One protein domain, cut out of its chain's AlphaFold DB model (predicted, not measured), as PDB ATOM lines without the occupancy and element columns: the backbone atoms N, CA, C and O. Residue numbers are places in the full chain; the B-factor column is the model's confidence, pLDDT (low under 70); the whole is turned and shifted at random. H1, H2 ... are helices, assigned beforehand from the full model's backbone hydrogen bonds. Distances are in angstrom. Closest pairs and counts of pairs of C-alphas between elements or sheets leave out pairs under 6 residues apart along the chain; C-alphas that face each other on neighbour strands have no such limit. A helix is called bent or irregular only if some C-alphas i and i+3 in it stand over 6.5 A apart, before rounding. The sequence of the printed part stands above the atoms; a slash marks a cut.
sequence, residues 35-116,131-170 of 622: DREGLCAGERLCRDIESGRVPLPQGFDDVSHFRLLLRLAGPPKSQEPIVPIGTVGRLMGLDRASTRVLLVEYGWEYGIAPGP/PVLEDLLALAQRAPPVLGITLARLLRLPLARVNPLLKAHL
ATOM      1  N   ASP A  35     224.887 158.588 283.029       52.41
ATOM      2  CA  ASP A  35     223.614 158.293 282.360       52.41
ATOM      3  C   ASP A  35     223.550 158.844 280.919       52.41
ATOM      4  O   ASP A  35     222.647 158.476 280.160       52.41
ATOM      5  N   ARG A  36     224.450 159.756 280.524       54.41
ATOM      6  CA  ARG A  36     224.540 160.315 279.161       54.41
ATOM      7  C   ARG A  36     225.409 159.474 278.220       54.41
ATOM      8  O   ARG A  36     225.228 159.596 277.007       54.41
ATOM      9  N   GLU A  37     226.293 158.623 278.742       54.53
ATOM     10  CA  GLU A  37     227.247 157.835 277.942       54.53
ATOM     11  C   GLU A  37     226.588 156.692 277.144       54.53
ATOM     12  O   GLU A  37     227.140 156.262 276.134       54.53
ATOM     13  N   GLY A  38     225.377 156.255 277.516       64.44
ATOM     14  CA  GLY A  38     224.634 155.192 276.816       64.44
ATOM     15  C   GLY A  38     223.499 155.649 275.886       64.44
ATOM     16  O   GLY A  38     222.964 154.833 275.140       64.44
ATOM     17  N   LEU A  39     223.109 156.927 275.922       76.81
ATOM     18  CA  LEU A  39     221.953 157.434 275.171       76.81
ATOM     19  C   LEU A  39     222.320 157.860 273.750       76.81
ATOM     20  O   LEU A  39     223.366 158.473 273.531       76.81
ATOM     21  N   CYS A  40     221.429 157.635 272.783       85.00
ATOM     22  CA  CYS A  40     221.598 158.206 271.446       85.00
ATOM     23  C   CYS A  40     221.365 159.732 271.444       85.00
ATOM     24  O   CYS A  40     220.834 160.305 272.396       85.00
ATOM     25  N   ALA A  41     221.762 160.416 270.363       87.44
ATOM     26  CA  ALA A  41     221.633 161.874 270.255       87.44
ATOM     27  C   ALA A  41     220.191 162.367 270.483       87.44
ATOM     28  O   ALA A  41     219.994 163.354 271.189       87.44
ATOM     29  N   GLY A  42     219.195 161.646 269.960       89.38
ATOM     30  CA  GLY A  42     217.780 161.953 270.174       89.38
ATOM     31  C   GLY A  42     217.319 161.787 271.619       89.38
ATOM     32  O   GLY A  42     216.621 162.645 272.148       89.38
ATOM     33  N   GLU A  43     217.741 160.719 272.294       90.25
ATOM     34  CA  GLU A  43     217.399 160.497 273.705       90.25
ATOM     35  C   GLU A  43     218.054 161.532 274.621       90.25
ATOM     36  O   GLU A  43     217.414 162.012 275.559       90.25
ATOM     37  N   ARG A  44     219.299 161.929 274.319       91.19
ATOM     38  CA  ARG A  44     219.972 163.037 275.009       91.19
ATOM     39  C   ARG A  44     219.214 164.345 274.820       91.19
ATOM     40  O   ARG A  44     218.964 165.020 275.810       91.19
ATOM     41  N   LEU A  45     218.786 164.653 273.593       92.75
ATOM     42  CA  LEU A  45     217.977 165.839 273.316       92.75
ATOM     43  C   LEU A  45     216.663 165.818 274.108       92.75
ATOM     44  O   LEU A  45     216.329 166.806 274.752       92.75
ATOM     45  N   CYS A  46     215.941 164.692 274.136       93.38
ATOM     46  CA  CYS A  46     214.723 164.579 274.942       93.38
ATOM     47  C   CYS A  46     214.983 164.814 276.437       93.38
ATOM     48  O   CYS A  46     214.213 165.530 277.069       93.38
ATOM     49  N   ARG A  47     216.065 164.258 276.997       92.62
ATOM     50  CA  ARG A  47     216.427 164.462 278.410       92.62
ATOM     51  C   ARG A  47     216.850 165.909 278.694       92.62
ATOM     52  O   ARG A  47     216.540 166.457 279.751       92.62
ATOM     53  N   ASP A  48     217.545 166.545 277.757       92.12
ATOM     54  CA  ASP A  48     217.926 167.953 277.865       92.12
ATOM     55  C   ASP A  48     216.693 168.869 277.824       92.12
ATOM     56  O   ASP A  48     216.654 169.863 278.547       92.12
ATOM     57  N   ILE A  49     215.648 168.495 277.075       92.94
ATOM     58  CA  ILE A  49     214.350 169.185 277.107       92.94
ATOM     59  C   ILE A  49     213.612 168.928 278.429       92.94
ATOM     60  O   ILE A  49     213.144 169.875 279.058       92.94
ATOM     61  N   GLU A  50     213.541 167.677 278.899       93.06
ATOM     62  CA  GLU A  50     212.909 167.322 280.187       93.06
ATOM     63  C   GLU A  50     213.567 168.035 281.378       93.06
ATOM     64  O   GLU A  50     212.887 168.403 282.332       93.06
ATOM     65  N   SER A  51     214.880 168.270 281.311       90.62
ATOM     66  CA  SER A  51     215.643 169.006 282.330       90.62
ATOM     67  C   SER A  51     215.662 170.528 282.133       90.62
ATOM     68  O   SER A  51     216.321 171.228 282.901       90.62
ATOM     69  N   GLY A  52     214.965 171.054 281.118       90.31
ATOM     70  CA  GLY A  52     214.856 172.492 280.847       90.31
ATOM     71  C   GLY A  52     216.117 173.147 280.272       90.31
ATOM     72  O   GLY A  52     216.194 174.372 280.219       90.31
ATOM     73  N   ARG A  53     217.111 172.362 279.835       90.56
ATOM     74  CA  ARG A  53     218.350 172.870 279.213       90.56
ATOM     75  C   ARG A  53     218.122 173.336 277.778       90.56
ATOM     76  O   ARG A  53     218.793 174.254 277.318       90.56
ATOM     77  N   VAL A  54     217.188 172.694 277.078       91.25
ATOM     78  CA  VAL A  54     216.791 173.016 275.702       91.25
ATOM     79  C   VAL A  54     215.271 173.208 275.674       91.25
ATOM     80  O   VAL A  54     214.557 172.425 276.301       91.25
ATOM     81  N   PRO A  55     214.731 174.228 274.984       91.19
ATOM     82  CA  PRO A  55     213.285 174.390 274.879       91.19
ATOM     83  C   PRO A  55     212.651 173.257 274.055       91.19
ATOM     84  O   PRO A  55     213.243 172.761 273.096       91.19
ATOM     85  N   LEU A  56     211.415 172.880 274.395       91.00
ATOM     86  CA  LEU A  56     210.621 171.970 273.568       91.00
ATOM     87  C   LEU A  56     210.368 172.619 272.192       91.00
ATOM     88  O   LEU A  56     209.920 173.771 272.153       91.00
ATOM     89  N   PRO A  57     210.607 171.912 271.070       89.69
ATOM     90  CA  PRO A  57     210.331 172.457 269.750       89.69
ATOM     91  C   PRO A  57     208.868 172.868 269.579       89.69
ATOM     92  O   PRO A  57     207.939 172.196 270.037       89.69
ATOM     93  N   GLN A  58     208.667 173.978 268.875       85.31
ATOM     94  CA  GLN A  58     207.340 174.523 268.622       85.31
ATOM     95  C   GLN A  58     206.473 173.529 267.833       85.31
ATOM     96  O   GLN A  58     206.925 172.904 266.874       85.31
ATOM     97  N   GLY A  59     205.207 173.404 268.235       80.06
ATOM     98  CA  GLY A  59     204.249 172.457 267.658       80.06
ATOM     99  C   GLY A  59     204.079 171.155 268.443       80.06
ATOM    100  O   GLY A  59     203.160 170.387 268.146       80.06
ATOM    101  N   PHE A  60     204.883 170.944 269.486       88.06
ATOM    102  CA  PHE A  60     204.706 169.865 270.454       88.06
ATOM    103  C   PHE A  60     204.099 170.379 271.757       88.06
ATOM    104  O   PHE A  60     204.473 171.441 272.247       88.06
ATOM    105  N   ASP A  61     203.160 169.610 272.309       83.75
ATOM    106  CA  ASP A  61     202.535 169.926 273.597       83.75
ATOM    107  C   ASP A  61     203.362 169.361 274.775       83.75
ATOM    108  O   ASP A  61     203.334 169.917 275.868       83.75
ATOM    109  N   ASP A  62     204.125 168.283 274.549       89.81
ATOM    110  CA  ASP A  62     204.998 167.651 275.543       89.81
ATOM    111  C   ASP A  62     206.193 166.914 274.896       89.81
ATOM    112  O   ASP A  62     206.252 166.698 273.678       89.81
ATOM    113  N   VAL A  63     207.156 166.501 275.732       92.69
ATOM    114  CA  VAL A  63     208.357 165.771 275.287       92.69
ATOM    115  C   VAL A  63     208.025 164.371 274.774       92.69
ATOM    116  O   VAL A  63     208.699 163.882 273.870       92.69
ATOM    117  N   SER A  64     206.978 163.721 275.281       90.62
ATOM    118  CA  SER A  64     206.574 162.377 274.846       90.62
ATOM    119  C   SER A  64     206.132 162.361 273.379       90.62
ATOM    120  O   SER A  64     206.489 161.448 272.629       90.62
ATOM    121  N   HIS A  65     205.415 163.394 272.931       90.81
ATOM    122  CA  HIS A  65     205.050 163.592 271.530       90.81
ATOM    123  C   HIS A  65     206.287 163.829 270.660       90.81
ATOM    124  O   HIS A  65     206.409 163.225 269.591       90.81
ATOM    125  N   PHE A  66     207.224 164.657 271.127       94.06
ATOM    126  CA  PHE A  66     208.471 164.912 270.407       94.06
ATOM    127  C   PHE A  66     209.350 163.653 270.315       94.06
ATOM    128  O   PHE A  66     209.815 163.290 269.237       94.06
ATOM    129  N   ARG A  67     209.486 162.899 271.410       94.44
ATOM    130  CA  ARG A  67     210.181 161.604 271.447       94.44
ATOM    131  C   ARG A  67     209.569 160.619 270.450       94.44
ATOM    132  O   ARG A  67     210.302 159.917 269.756       94.44
ATOM    133  N   LEU A  68     208.238 160.584 270.321       94.44
ATOM    134  CA  LEU A  68     207.571 159.759 269.311       94.44
ATOM    135  C   LEU A  68     207.914 160.200 267.879       94.44
ATOM    136  O   LEU A  68     208.151 159.328 267.044       94.44
ATOM    137  N   LEU A  69     207.992 161.506 267.581       95.19
ATOM    138  CA  LEU A  69     208.473 161.987 266.276       95.19
ATOM    139  C   LEU A  69     209.866 161.416 265.973       95.19
ATOM    140  O   LEU A  69     210.060 160.838 264.905       95.19
ATOM    141  N   LEU A  70     210.811 161.536 266.909       95.06
ATOM    142  CA  LEU A  70     212.182 161.053 266.718       95.06
ATOM    143  C   LEU A  70     212.232 159.531 266.523       95.06
ATOM    144  O   LEU A  70     212.954 159.039 265.657       95.06
ATOM    145  N   ARG A  71     211.410 158.775 267.261       94.31
ATOM    146  CA  ARG A  71     211.263 157.324 267.059       94.31
ATOM    147  C   ARG A  71     210.671 156.986 265.691       94.31
ATOM    148  O   ARG A  71     211.086 156.014 265.075       94.31
ATOM    149  N   LEU A  72     209.707 157.766 265.200       92.94
ATOM    150  CA  LEU A  72     209.105 157.578 263.875       92.94
ATOM    151  C   LEU A  72     210.050 157.988 262.737       92.94
ATOM    152  O   LEU A  72     209.974 157.393 261.660       92.94
ATOM    153  N   ALA A  73     210.939 158.957 262.969       90.38
ATOM    154  CA  ALA A  73     212.039 159.285 262.062       90.38
ATOM    155  C   ALA A  73     213.010 158.100 261.921       90.38
ATOM    156  O   ALA A  73     213.485 157.817 260.824       90.38
ATOM    157  N   GLY A  74     213.199 157.332 262.997       87.69
ATOM    158  CA  GLY A  74     214.016 156.125 262.996       87.69
ATOM    159  C   GLY A  74     215.507 156.434 263.130       87.69
ATOM    160  O   GLY A  74     215.861 157.434 263.744       87.69
ATOM    161  N   PRO A  75     216.405 155.560 262.642       83.06
ATOM    162  CA  PRO A  75     217.837 155.740 262.853       83.06
ATOM    163  C   PRO A  75     218.360 157.037 262.199       83.06
ATOM    164  O   PRO A  75     217.957 157.339 261.071       83.06
ATOM    165  N   PRO A  76     219.290 157.766 262.851       81.62
ATOM    166  CA  PRO A  76     219.920 158.955 262.279       81.62
ATOM    167  C   PRO A  76     220.544 158.658 260.917       81.62
ATOM    168  O   PRO A  76     221.008 157.541 260.670       81.62
ATOM    169  N   LYS A  77     220.595 159.666 260.043       74.38
ATOM    170  CA  LYS A  77     221.089 159.565 258.656       74.38
ATOM    171  C   LYS A  77     220.266 158.636 257.748       74.38
ATOM    172  O   LYS A  77     220.629 158.432 256.589       74.38
ATOM    173  N   SER A  78     219.155 158.079 258.238       73.56
ATOM    174  CA  SER A  78     218.164 157.437 257.377       73.56
ATOM    175  C   SER A  78     217.487 158.498 256.514       73.56
ATOM    176  O   SER A  78     216.994 159.501 257.022       73.56
ATOM    177  N   GLN A  79     217.428 158.262 255.203       63.12
ATOM    178  CA  GLN A  79     216.696 159.140 254.284       63.12
ATOM    179  C   GLN A  79     215.173 158.981 254.401       63.12
ATOM    180  O   GLN A  79     214.429 159.845 253.940       63.12
ATOM    181  N   GLU A  80     214.695 157.888 255.008       70.88
ATOM    182  CA  GLU A  80     213.267 157.597 255.123       70.88
ATOM    183  C   GLU A  80     212.845 157.338 256.579       70.88
ATOM    184  O   GLU A  80     213.513 156.570 257.284       70.88
ATOM    185  N   PRO A  81     211.709 157.915 257.021       84.00
ATOM    186  CA  PRO A  81     211.092 157.571 258.296       84.00
ATOM    187  C   PRO A  81     210.579 156.123 258.306       84.00
ATOM    188  O   PRO A  81     210.284 155.526 257.268       84.00
ATOM    189  N   ILE A  82     210.377 155.563 259.504       81.81
ATOM    190  CA  ILE A  82     209.872 154.189 259.708       81.81
ATOM    191  C   ILE A  82     208.495 153.978 259.055       81.81
ATOM    192  O   ILE A  82     208.128 152.857 258.670       81.81
ATOM    193  N   VAL A  83     207.711 155.052 258.949       83.00
ATOM    194  CA  VAL A  83     206.377 155.069 258.345       83.00
ATOM    195  C   VAL A  83     206.210 156.270 257.415       83.00
ATOM    196  O   VAL A  83     206.907 157.267 257.584       83.00
ATOM    197  N   PRO A  84     205.267 156.223 256.454       82.88
ATOM    198  CA  PRO A  84     205.028 157.341 255.547       82.88
ATOM    199  C   PRO A  84     204.767 158.656 256.289       82.88
ATOM    200  O   PRO A  84     204.089 158.667 257.317       82.88
ATOM    201  N   ILE A  85     205.207 159.779 255.712       82.19
ATOM    202  CA  ILE A  85     205.068 161.127 256.300       82.19
ATOM    203  C   ILE A  85     203.618 161.432 256.700       82.19
ATOM    204  O   ILE A  85     203.382 161.996 257.760       82.19
ATOM    205  N   GLY A  86     202.630 161.013 255.903       81.44
ATOM    206  CA  GLY A  86     201.217 161.196 256.258       81.44
ATOM    207  C   GLY A  86     200.802 160.455 257.533       81.44
ATOM    208  O   GLY A  86     199.980 160.955 258.290       81.44
ATOM    209  N   THR A  87     201.387 159.286 257.808       85.25
ATOM    210  CA  THR A  87     201.167 158.558 259.062       85.25
ATOM    211  C   THR A  87     201.839 159.265 260.232       85.25
ATOM    212  O   THR A  87     201.223 159.353 261.290       85.25
ATOM    213  N   VAL A  88     203.053 159.794 260.037       90.06
ATOM    214  CA  VAL A  88     203.740 160.608 261.053       90.06
ATOM    215  C   VAL A  88     202.902 161.844 261.378       90.06
ATOM    216  O   VAL A  88     202.519 162.018 262.529       90.06
ATOM    217  N   GLY A  89     202.514 162.628 260.369       90.88
ATOM    218  CA  GLY A  89     201.701 163.831 260.552       90.88
ATOM    219  C   GLY A  89     200.374 163.541 261.239       90.88
ATOM    220  O   GLY A  89     200.022 164.212 262.200       90.88
ATOM    221  N   ARG A  90     199.690 162.454 260.857       91.25
ATOM    222  CA  ARG A  90     198.457 162.019 261.527       91.25
ATOM    223  C   ARG A  90     198.671 161.753 263.014       91.25
ATOM    224  O   ARG A  90     197.861 162.180 263.829       91.25
ATOM    225  N   LEU A  91     199.738 161.029 263.362       92.19
ATOM    226  CA  LEU A  91     200.064 160.739 264.757       92.19
ATOM    227  C   LEU A  91     200.439 162.013 265.520       92.19
ATOM    228  O   LEU A  91     200.067 162.146 266.678       92.19
ATOM    229  N   MET A  92     201.123 162.960 264.882       91.56
ATOM    230  CA  MET A  92     201.492 164.237 265.504       91.56
ATOM    231  C   MET A  92     200.344 165.260 265.525       91.56
ATOM    232  O   MET A  92     200.448 166.272 266.207       91.56
ATOM    233  N   GLY A  93     199.252 165.011 264.795       91.81
ATOM    234  CA  GLY A  93     198.181 165.986 264.593       91.81
ATOM    235  C   GLY A  93     198.637 167.205 263.782       91.81
ATOM    236  O   GLY A  93     198.221 168.322 264.076       91.81
ATOM    237  N   LEU A  94     199.507 166.973 262.795       90.81
ATOM    238  CA  LEU A  94     200.111 167.977 261.921       90.81
ATOM    239  C   LEU A  94     199.866 167.647 260.444       90.81
ATOM    240  O   LEU A  94     199.684 166.485 260.057       90.81
ATOM    241  N   ASP A  95     199.946 168.665 259.590       87.75
ATOM    242  CA  ASP A  95     199.940 168.477 258.146       87.75
ATOM    243  C   ASP A  95     201.271 167.879 257.665       87.75
ATOM    244  O   ASP A  95     202.304 167.894 258.349       87.75
ATOM    245  N   ARG A  96     201.257 167.336 256.448       84.00
ATOM    246  CA  ARG A  96     202.415 166.647 255.863       84.00
ATOM    247  C   ARG A  96     203.612 167.565 255.648       84.00
ATOM    248  O   ARG A  96     204.743 167.090 255.730       84.00
ATOM    249  N   ALA A  97     203.380 168.833 255.330       79.50
ATOM    250  CA  ALA A  97     204.443 169.780 255.046       79.50
ATOM    251  C   ALA A  97     205.120 170.231 256.343       79.50
ATOM    252  O   ALA A  97     206.341 170.135 256.437       79.50
ATOM    253  N   SER A  98     204.346 170.582 257.375       85.75
ATOM    254  CA  SER A  98     204.873 170.841 258.724       85.75
ATOM    255  C   SER A  98     205.629 169.634 259.283       85.75
ATOM    256  O   SER A  98     206.719 169.771 259.830       85.75
ATOM    257  N   THR A  99     205.099 168.427 259.076       88.06
ATOM    258  CA  THR A  99     205.780 167.186 259.477       88.06
ATOM    259  C   THR A  99     207.117 167.016 258.760       88.06
ATOM    260  O   THR A  99     208.096 166.598 259.366       88.06
ATOM    261  N   ARG A 100     207.185 167.342 257.463       85.56
ATOM    262  CA  ARG A 100     208.433 167.267 256.698       85.56
ATOM    263  C   ARG A 100     209.479 168.240 257.234       85.56
ATOM    264  O   ARG A 100     210.628 167.835 257.342       85.56
ATOM    265  N   VAL A 101     209.090 169.468 257.583       85.00
ATOM    266  CA  VAL A 101     209.999 170.455 258.196       85.00
ATOM    267  C   VAL A 101     210.628 169.871 259.460       85.00
ATOM    268  O   VAL A 101     211.848 169.801 259.549       85.00
ATOM    269  N   LEU A 102     209.810 169.317 260.358       88.94
ATOM    270  CA  LEU A 102     210.294 168.680 261.585       88.94
ATOM    271  C   LEU A 102     211.200 167.469 261.332       88.94
ATOM    272  O   LEU A 102     212.173 167.263 262.050       88.94
ATOM    273  N   LEU A 103     210.900 166.650 260.323       87.31
ATOM    274  CA  LEU A 103     211.744 165.503 259.975       87.31
ATOM    275  C   LEU A 103     213.085 165.926 259.361       87.31
ATOM    276  O   LEU A 103     214.081 165.247 259.584       87.31
ATOM    277  N   VAL A 104     213.120 167.027 258.609       84.19
ATOM    278  CA  VAL A 104     214.367 167.593 258.074       84.19
ATOM    279  C   VAL A 104     215.205 168.193 259.198       84.19
ATOM    280  O   VAL A 104     216.401 167.935 259.258       84.19
ATOM    281  N   GLU A 105     214.573 168.951 260.092       87.81
ATOM    282  CA  GLU A 105     215.250 169.642 261.189       87.81
ATOM    283  C   GLU A 105     215.755 168.667 262.258       87.81
ATOM    284  O   GLU A 105     216.910 168.739 262.663       87.81
ATOM    285  N   TYR A 106     214.918 167.711 262.680       90.50
ATOM    286  CA  TYR A 106     215.240 166.828 263.804       90.50
ATOM    287  C   TYR A 106     215.510 165.377 263.409       90.50
ATOM    288  O   TYR A 106     216.289 164.689 264.065       90.50
ATOM    289  N   GLY A 107     214.872 164.874 262.351       86.38
ATOM    290  CA  GLY A 107     214.910 163.448 262.018       86.38
ATOM    291  C   GLY A 107     216.283 162.956 261.561       86.38
ATOM    292  O   GLY A 107     216.667 161.833 261.887       86.38
ATOM    293  N   TRP A 108     217.040 163.790 260.842       83.44
ATOM    294  CA  TRP A 108     218.346 163.405 260.301       83.44
ATOM    295  C   TRP A 108     219.401 163.172 261.389       83.44
ATOM    296  O   TRP A 108     220.124 162.174 261.345       83.44
ATOM    297  N   GLU A 109     219.486 164.080 262.360       84.50
ATOM    298  CA  GLU A 109     220.529 164.077 263.390       84.50
ATOM    299  C   GLU A 109     220.071 163.409 264.693       84.50
ATOM    300  O   GLU A 109     220.824 162.647 265.304       84.50
ATOM    301  N   TYR A 110     218.817 163.635 265.085       91.62
ATOM    302  CA  TYR A 110     218.276 163.232 266.384       91.62
ATOM    303  C   TYR A 110     217.299 162.056 266.298       91.62
ATOM    304  O   TYR A 110     216.638 161.737 267.284       91.62
ATOM    305  N   GLY A 111     217.188 161.393 265.144       90.31
ATOM    306  CA  GLY A 111     216.367 160.194 265.001       90.31
ATOM    307  C   GLY A 111     216.690 159.132 266.066       90.31
ATOM    308  O   GLY A 111     217.854 158.880 266.386       90.31
ATOM    309  N   ILE A 112     215.658 158.503 266.634       90.00
ATOM    310  CA  ILE A 112     215.814 157.420 267.613       90.00
ATOM    311  C   ILE A 112     215.581 156.096 266.891       90.00
ATOM    312  O   ILE A 112     214.478 155.793 266.427       90.00
ATOM    313  N   ALA A 113     216.633 155.283 266.808       84.00
ATOM    314  CA  ALA A 113     216.521 153.946 266.258       84.00
ATOM    315  C   ALA A 113     215.641 153.072 267.176       84.00
ATOM    316  O   ALA A 113     215.833 153.074 268.391       84.00
ATOM    317  N   PRO A 114     214.699 152.288 266.631       78.88
ATOM    318  CA  PRO A 114     214.001 151.282 267.425       78.88
ATOM    319  C   PRO A 114     215.020 150.252 267.931       78.88
ATOM    320  O   PRO A 114     215.918 149.872 267.172       78.88
ATOM    321  N   GLY A 115     214.867 149.821 269.189       69.25
ATOM    322  CA  GLY A 115     215.828 148.975 269.904       69.25
ATOM    323  C   GLY A 115     216.220 147.680 269.173       69.25
ATOM    324  O   GLY A 115     215.599 147.307 268.173       69.25
ATOM    325  N   PRO A 116     217.271 146.979 269.630       64.19
ATOM    326  CA  PRO A 116     217.729 145.748 268.990       64.19
ATOM    327  C   PRO A 116     216.617 144.690 268.953       64.19
ATOM    328  O   PRO A 116     215.809 144.580 269.874       64.19
ATOM    329  N   PRO A 131     209.347 146.396 280.048       81.38
ATOM    330  CA  PRO A 131     209.396 147.718 279.417       81.38
ATOM    331  C   PRO A 131     208.802 147.740 278.001       81.38
ATOM    332  O   PRO A 131     208.288 148.769 277.566       81.38
ATOM    333  N   VAL A 132     208.833 146.616 277.278       83.81
ATOM    334  CA  VAL A 132     208.220 146.496 275.949       83.81
ATOM    335  C   VAL A 132     206.697 146.472 276.047       83.81
ATOM    336  O   VAL A 132     206.031 147.028 275.172       83.81
ATOM    337  N   LEU A 133     206.136 145.845 277.088       85.69
ATOM    338  CA  LEU A 133     204.694 145.861 277.322       85.69
ATOM    339  C   LEU A 133     204.236 147.258 277.730       85.69
ATOM    340  O   LEU A 133     203.282 147.762 277.151       85.69
ATOM    341  N   GLU A 134     204.935 147.908 278.659       88.19
ATOM    342  CA  GLU A 134     204.587 149.265 279.095       88.19
ATOM    343  C   GLU A 134     204.631 150.264 277.928       88.19
ATOM    344  O   GLU A 134     203.694 151.039 277.729       88.19
ATOM    345  N   ASP A 135     205.661 150.193 277.075       88.31
ATOM    346  CA  ASP A 135     205.757 151.032 275.874       88.31
ATOM    347  C   ASP A 135     204.670 150.686 274.838       88.31
ATOM    348  O   ASP A 135     204.101 151.575 274.199       88.31
ATOM    349  N   LEU A 136     204.308 149.403 274.699       91.12
ATOM    350  CA  LEU A 136     203.180 148.975 273.869       91.12
ATOM    351  C   LEU A 136     201.868 149.597 274.350       91.12
ATOM    352  O   LEU A 136     201.123 150.139 273.529       91.12
ATOM    353  N   LEU A 137     201.592 149.530 275.652       90.88
ATOM    354  CA  LEU A 137     200.378 150.075 276.252       90.88
ATOM    355  C   LEU A 137     200.340 151.600 276.118       90.88
ATOM    356  O   LEU A 137     199.331 152.141 275.663       90.88
ATOM    357  N   ALA A 138     201.450 152.286 276.401       90.81
ATOM    358  CA  ALA A 138     201.554 153.739 276.281       90.81
ATOM    359  C   ALA A 138     201.328 154.233 274.838       90.81
ATOM    360  O   ALA A 138     200.593 155.196 274.604       90.81
ATOM    361  N   LEU A 139     201.919 153.562 273.844       92.00
ATOM    362  CA  LEU A 139     201.737 153.899 272.428       92.00
ATOM    363  C   LEU A 139     200.318 153.588 271.929       92.00
ATOM    364  O   LEU A 139     199.781 154.324 271.093       92.00
ATOM    365  N   ALA A 140     199.713 152.511 272.430       91.00
ATOM    366  CA  ALA A 140     198.370 152.086 272.058       91.00
ATOM    367  C   ALA A 140     197.278 152.975 272.666       91.00
ATOM    368  O   ALA A 140     196.315 153.270 271.976       91.00
ATOM    369  N   GLN A 141     197.430 153.444 273.906       89.50
ATOM    370  CA  GLN A 141     196.444 154.298 274.590       89.50
ATOM    371  C   GLN A 141     196.519 155.783 274.194       89.50
ATOM    372  O   GLN A 141     195.698 156.595 274.618       89.50
ATOM    373  N   ARG A 142     197.515 156.162 273.392       89.12
ATOM    374  CA  ARG A 142     197.738 157.546 272.960       89.12
ATOM    375  C   ARG A 142     196.603 158.075 272.070       89.12
ATOM    376  O   ARG A 142     195.901 157.306 271.427       89.12
ATOM    377  N   ALA A 143     196.501 159.401 271.933       85.62
ATOM    378  CA  ALA A 143     195.546 160.058 271.033       85.62
ATOM    379  C   ALA A 143     196.259 160.837 269.897       85.62
ATOM    380  O   ALA A 143     196.809 161.911 270.145       85.62
ATOM    381  N   PRO A 144     196.245 160.358 268.636       89.44
ATOM    382  CA  PRO A 144     195.643 159.109 268.175       89.44
ATOM    383  C   PRO A 144     196.523 157.880 268.494       89.44
ATOM    384  O   PRO A 144     197.754 158.016 268.570       89.44
ATOM    385  N   PRO A 145     195.913 156.686 268.608       90.38
ATOM    386  CA  PRO A 145     196.603 155.453 268.962       90.38
ATOM    387  C   PRO A 145     197.586 155.016 267.872       90.38
ATOM    388  O   PRO A 145     197.342 155.147 266.660       90.38
ATOM    389  N   VAL A 146     198.723 154.472 268.302       91.56
ATOM    390  CA  VAL A 146     199.718 153.872 267.411       91.56
ATOM    391  C   VAL A 146     199.422 152.383 267.299       91.56
ATOM    392  O   VAL A 146     199.631 151.634 268.243       91.56
ATOM    393  N   LEU A 147     198.942 151.942 266.134       88.75
ATOM    394  CA  LEU A 147     198.438 150.580 265.938       88.75
ATOM    395  C   LEU A 147     199.112 149.850 264.771       88.75
ATOM    396  O   LEU A 147     199.791 150.441 263.920       88.75
ATOM    397  N   GLY A 148     198.876 148.538 264.723       87.38
ATOM    398  CA  GLY A 148     199.212 147.671 263.600       87.38
ATOM    399  C   GLY A 148     200.708 147.625 263.298       87.38
ATOM    400  O   GLY A 148     201.547 147.489 264.189       87.38
ATOM    401  N   ILE A 149     201.056 147.734 262.013       84.88
ATOM    402  CA  ILE A 149     202.446 147.588 261.566       84.88
ATOM    403  C   ILE A 149     203.368 148.692 262.101       84.88
ATOM    404  O   ILE A 149     204.560 148.455 262.262       84.88
ATOM    405  N   THR A 150     202.831 149.879 262.394       88.56
ATOM    406  CA  THR A 150     203.606 150.990 262.963       88.56
ATOM    407  C   THR A 150     204.073 150.643 264.369       88.56
ATOM    408  O   THR A 150     205.263 150.735 264.654       88.56
ATOM    409  N   LEU A 151     203.151 150.169 265.211       89.19
ATOM    410  CA  LEU A 151     203.447 149.728 266.572       89.19
ATOM    411  C   LEU A 151     204.447 148.565 266.566       89.19
ATOM    412  O   LEU A 151     205.468 148.613 267.245       89.19
ATOM    413  N   ALA A 152     204.219 147.572 265.701       84.75
ATOM    414  CA  ALA A 152     205.132 146.445 265.516       84.75
ATOM    415  C   ALA A 152     206.555 146.885 265.122       84.75
ATOM    416  O   ALA A 152     207.536 146.348 265.631       84.75
ATOM    417  N   ARG A 153     206.687 147.885 264.238       85.62
ATOM    418  CA  ARG A 153     207.992 148.422 263.821       85.62
ATOM    419  C   ARG A 153     208.697 149.192 264.933       85.62
ATOM    420  O   ARG A 153     209.905 149.028 265.072       85.62
ATOM    421  N   LEU A 154     207.962 149.999 265.698       88.31
ATOM    422  CA  LEU A 154     208.515 150.786 266.805       88.31
ATOM    423  C   LEU A 154     209.017 149.907 267.951       88.31
ATOM    424  O   LEU A 154     210.060 150.208 268.524       88.31
ATOM    425  N   LEU A 155     208.303 148.815 268.240       86.19
ATOM    426  CA  LEU A 155     208.634 147.863 269.306       86.19
ATOM    427  C   LEU A 155     209.528 146.703 268.840       86.19
ATOM    428  O   LEU A 155     209.911 145.860 269.643       86.19
ATOM    429  N   ARG A 156     209.804 146.600 267.530       83.12
ATOM    430  CA  ARG A 156     210.470 145.440 266.895       83.12
ATOM    431  C   ARG A 156     209.840 144.087 267.242       83.12
ATOM    432  O   ARG A 156     210.514 143.057 267.260       83.12
ATOM    433  N   LEU A 157     208.528 144.066 267.449       81.50
ATOM    434  CA  LEU A 157     207.779 142.836 267.674       81.50
ATOM    435  C   LEU A 157     207.164 142.332 266.363       81.50
ATOM    436  O   LEU A 157     206.691 143.133 265.551       81.50
ATOM    437  N   PRO A 158     207.101 141.007 266.137       79.62
ATOM    438  CA  PRO A 158     206.279 140.459 265.067       79.62
ATOM    439  C   PRO A 158     204.830 140.924 265.231       79.62
ATOM    440  O   PRO A 158     204.274 140.840 266.325       79.62
ATOM    441  N   LEU A 159     204.185 141.345 264.140       81.25
ATOM    442  CA  LEU A 159     202.784 141.788 264.172       81.25
ATOM    443  C   LEU A 159     201.851 140.722 264.781       81.25
ATOM    444  O   LEU A 159     200.915 141.054 265.503       81.25
ATOM    445  N   ALA A 160     202.167 139.442 264.556       79.38
ATOM    446  CA  ALA A 160     201.460 138.300 265.134       79.38
ATOM    447  C   ALA A 160     201.509 138.241 266.674       79.38
ATOM    448  O   ALA A 160     200.658 137.592 267.264       79.38
ATOM    449  N   ARG A 161     202.475 138.905 267.324       83.12
ATOM    450  CA  ARG A 161     202.556 139.028 268.790       83.12
ATOM    451  C   ARG A 161     201.900 140.300 269.319       83.12
ATOM    452  O   ARG A 161     201.335 140.273 270.403       83.12
ATOM    453  N   VAL A 162     201.929 141.386 268.548       84.94
ATOM    454  CA  VAL A 162     201.343 142.673 268.958       84.94
ATOM    455  C   VAL A 162     199.830 142.565 269.147       84.94
ATOM    456  O   VAL A 162     199.313 142.998 270.170       84.94
ATOM    457  N   ASN A 163     199.113 141.952 268.198       85.50
ATOM    458  CA  ASN A 163     197.649 141.875 268.271       85.50
ATOM    459  C   ASN A 163     197.143 141.049 269.476       85.50
ATOM    460  O   ASN A 163     196.236 141.526 270.155       85.50
ATOM    461  N   PRO A 164     197.702 139.859 269.790       87.56
ATOM    462  CA  PRO A 164     197.349 139.140 271.013       87.56
ATOM    463  C   PRO A 164     197.638 139.926 272.293       87.56
ATOM    464  O   PRO A 164     196.800 139.918 273.186       87.56
ATOM    465  N   LEU A 165     198.775 140.629 272.372       87.88
ATOM    466  CA  LEU A 165     199.116 141.449 273.542       87.88
ATOM    467  C   LEU A 165     198.127 142.605 273.728       87.88
ATOM    468  O   LEU A 165     197.625 142.808 274.829       87.88
ATOM    469  N   LEU A 166     197.775 143.306 272.646       89.00
ATOM    470  CA  LEU A 166     196.737 144.338 272.692       89.00
ATOM    471  C   LEU A 166     195.392 143.758 273.132       89.00
ATOM    472  O   LEU A 166     194.741 144.331 273.990       89.00
ATOM    473  N   LYS A 167     194.991 142.598 272.602       88.88
ATOM    474  CA  LYS A 167     193.723 141.959 272.979       88.88
ATOM    475  C   LYS A 167     193.704 141.494 274.440       88.88
ATOM    476  O   LYS A 167     192.649 141.524 275.060       88.88
ATOM    477  N   ALA A 168     194.844 141.054 274.971       88.94
ATOM    478  CA  ALA A 168     194.959 140.585 276.348       88.94
ATOM    479  C   ALA A 168     194.932 141.732 277.370       88.94
ATOM    480  O   ALA A 168     194.350 141.572 278.437       88.94
ATOM    481  N   HIS A 169     195.544 142.875 277.046       88.06
ATOM    482  CA  HIS A 169     195.752 143.965 278.006       88.06
ATOM    483  C   HIS A 169     194.915 145.225 277.733       88.06
ATOM    484  O   HIS A 169     194.736 146.036 278.634       88.06
ATOM    485  N   LEU A 170     194.392 145.399 276.514       87.81
ATOM    486  CA  LEU A 170     193.521 146.509 276.101       87.81
ATOM    487  C   LEU A 170     192.368 146.002 275.211       87.81
ATOM    488  O   LEU A 170     192.300 146.349 274.028       87.81
TER     489      LEU A 170
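Overview. This is residues 35 to 116 and 131 to 170 of the 622 residues of an uncharacterized protein of Fonticula alba (UniProt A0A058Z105). The longest helix, H4, crosses one side of a row of three antiparallel helices, H1, H2 and H3, with H2 in the middle of the row; these four make the larger lobe. Beside it is a smaller lobe of three helices, in which H5 and H6 form a hairpin and H7 stands across H6; the two lobes come near each other at H2 and H6. The printed part has 122 residues with seven named helices, H1 to H7 in chain order, and no named strand: the class is all helix. It is compact, with a radius of gyration of the C-alphas of 14.1 A and spans of 40 by 35 by 26 A.

Along the chain. Find C-alpha 96 at (202.415, 166.647, 255.863); from there H4, residues 96 to 110, runs 19.3 A to C-alpha 110. H4 is irregular: C-alphas 105 and 108 are 7.0 A apart. Earlier, H1, residues 41 to 50, starts at C-alpha 41 (221.633, 161.874, 270.255) and is 14.3 A long. H2 holds residues 63 to 73, 15.2 A, and H3 residues 85 to 92, 10.4 A. Past the cut come H5, residues 131 to 140, 14.0 A, and H6, residues 148 to 155, 11.0 A. H7, residues 159 to 169, runs 15.7 A to C-alpha 169 at (195.752, 143.965, 278.006).

Arrangement. Start at Gly 107 of H4: its C-alpha is 5.1 A from that of Ala 73, the closest pair with H2, which H4 touches about perpendicular at 86 degrees. With residues 96 to 100 alone H4 touches H3, closest at the C-alphas of Thr 99 and Gly 89, 5.4 A. With residues 109 to 110 alone it touches H1, closest at Tyr 110 and Gly 42, 4.0 A between C-alphas. H1 and H2 are a hairpin at a shallow tilt of 13 degrees, opposite ways; the C-alphas of Cys 46 and Arg 67 are closest, 6.5 A. H2 and H3 are a hairpin too, at 14 degrees, closest at the C-alphas of Leu 72 and Val 88, 6.8 A. H2 and H6 are close but not clearly touching, with the C-alphas of Arg 71 and Leu 154 closest, 7.1 A. H6 and H5 touch as a hairpin, at a steep tilt of 36 degrees, only just beyond shallow; their closest C-alphas, of Leu 155 and Val 132, are 6.8 A apart. H6 touches H7 about perpendicular at 89 degrees, closest at the C-alphas of Ala 152 and Leu 159, 5.4 A. In H1, H2, H3, H5 and H6 every O i to N i+4 pair is within hydrogen-bond range; in H4 9 of 11 are, in H7 6 of 7.

Size, cuts and confidence. The two farthest C-alphas, of Arg 53 and Ala 160, are 41.0 A apart. Residues 117 to 130 are not printed, and C-alphas 116 and 131 are 13.5 A apart across this cut. The links H1 to H2 and H2 to H3 are long. The mean pLDDT of the printed part is 85.9; look for values under 70 at residues 35 to 38, 79 and 115 to 116.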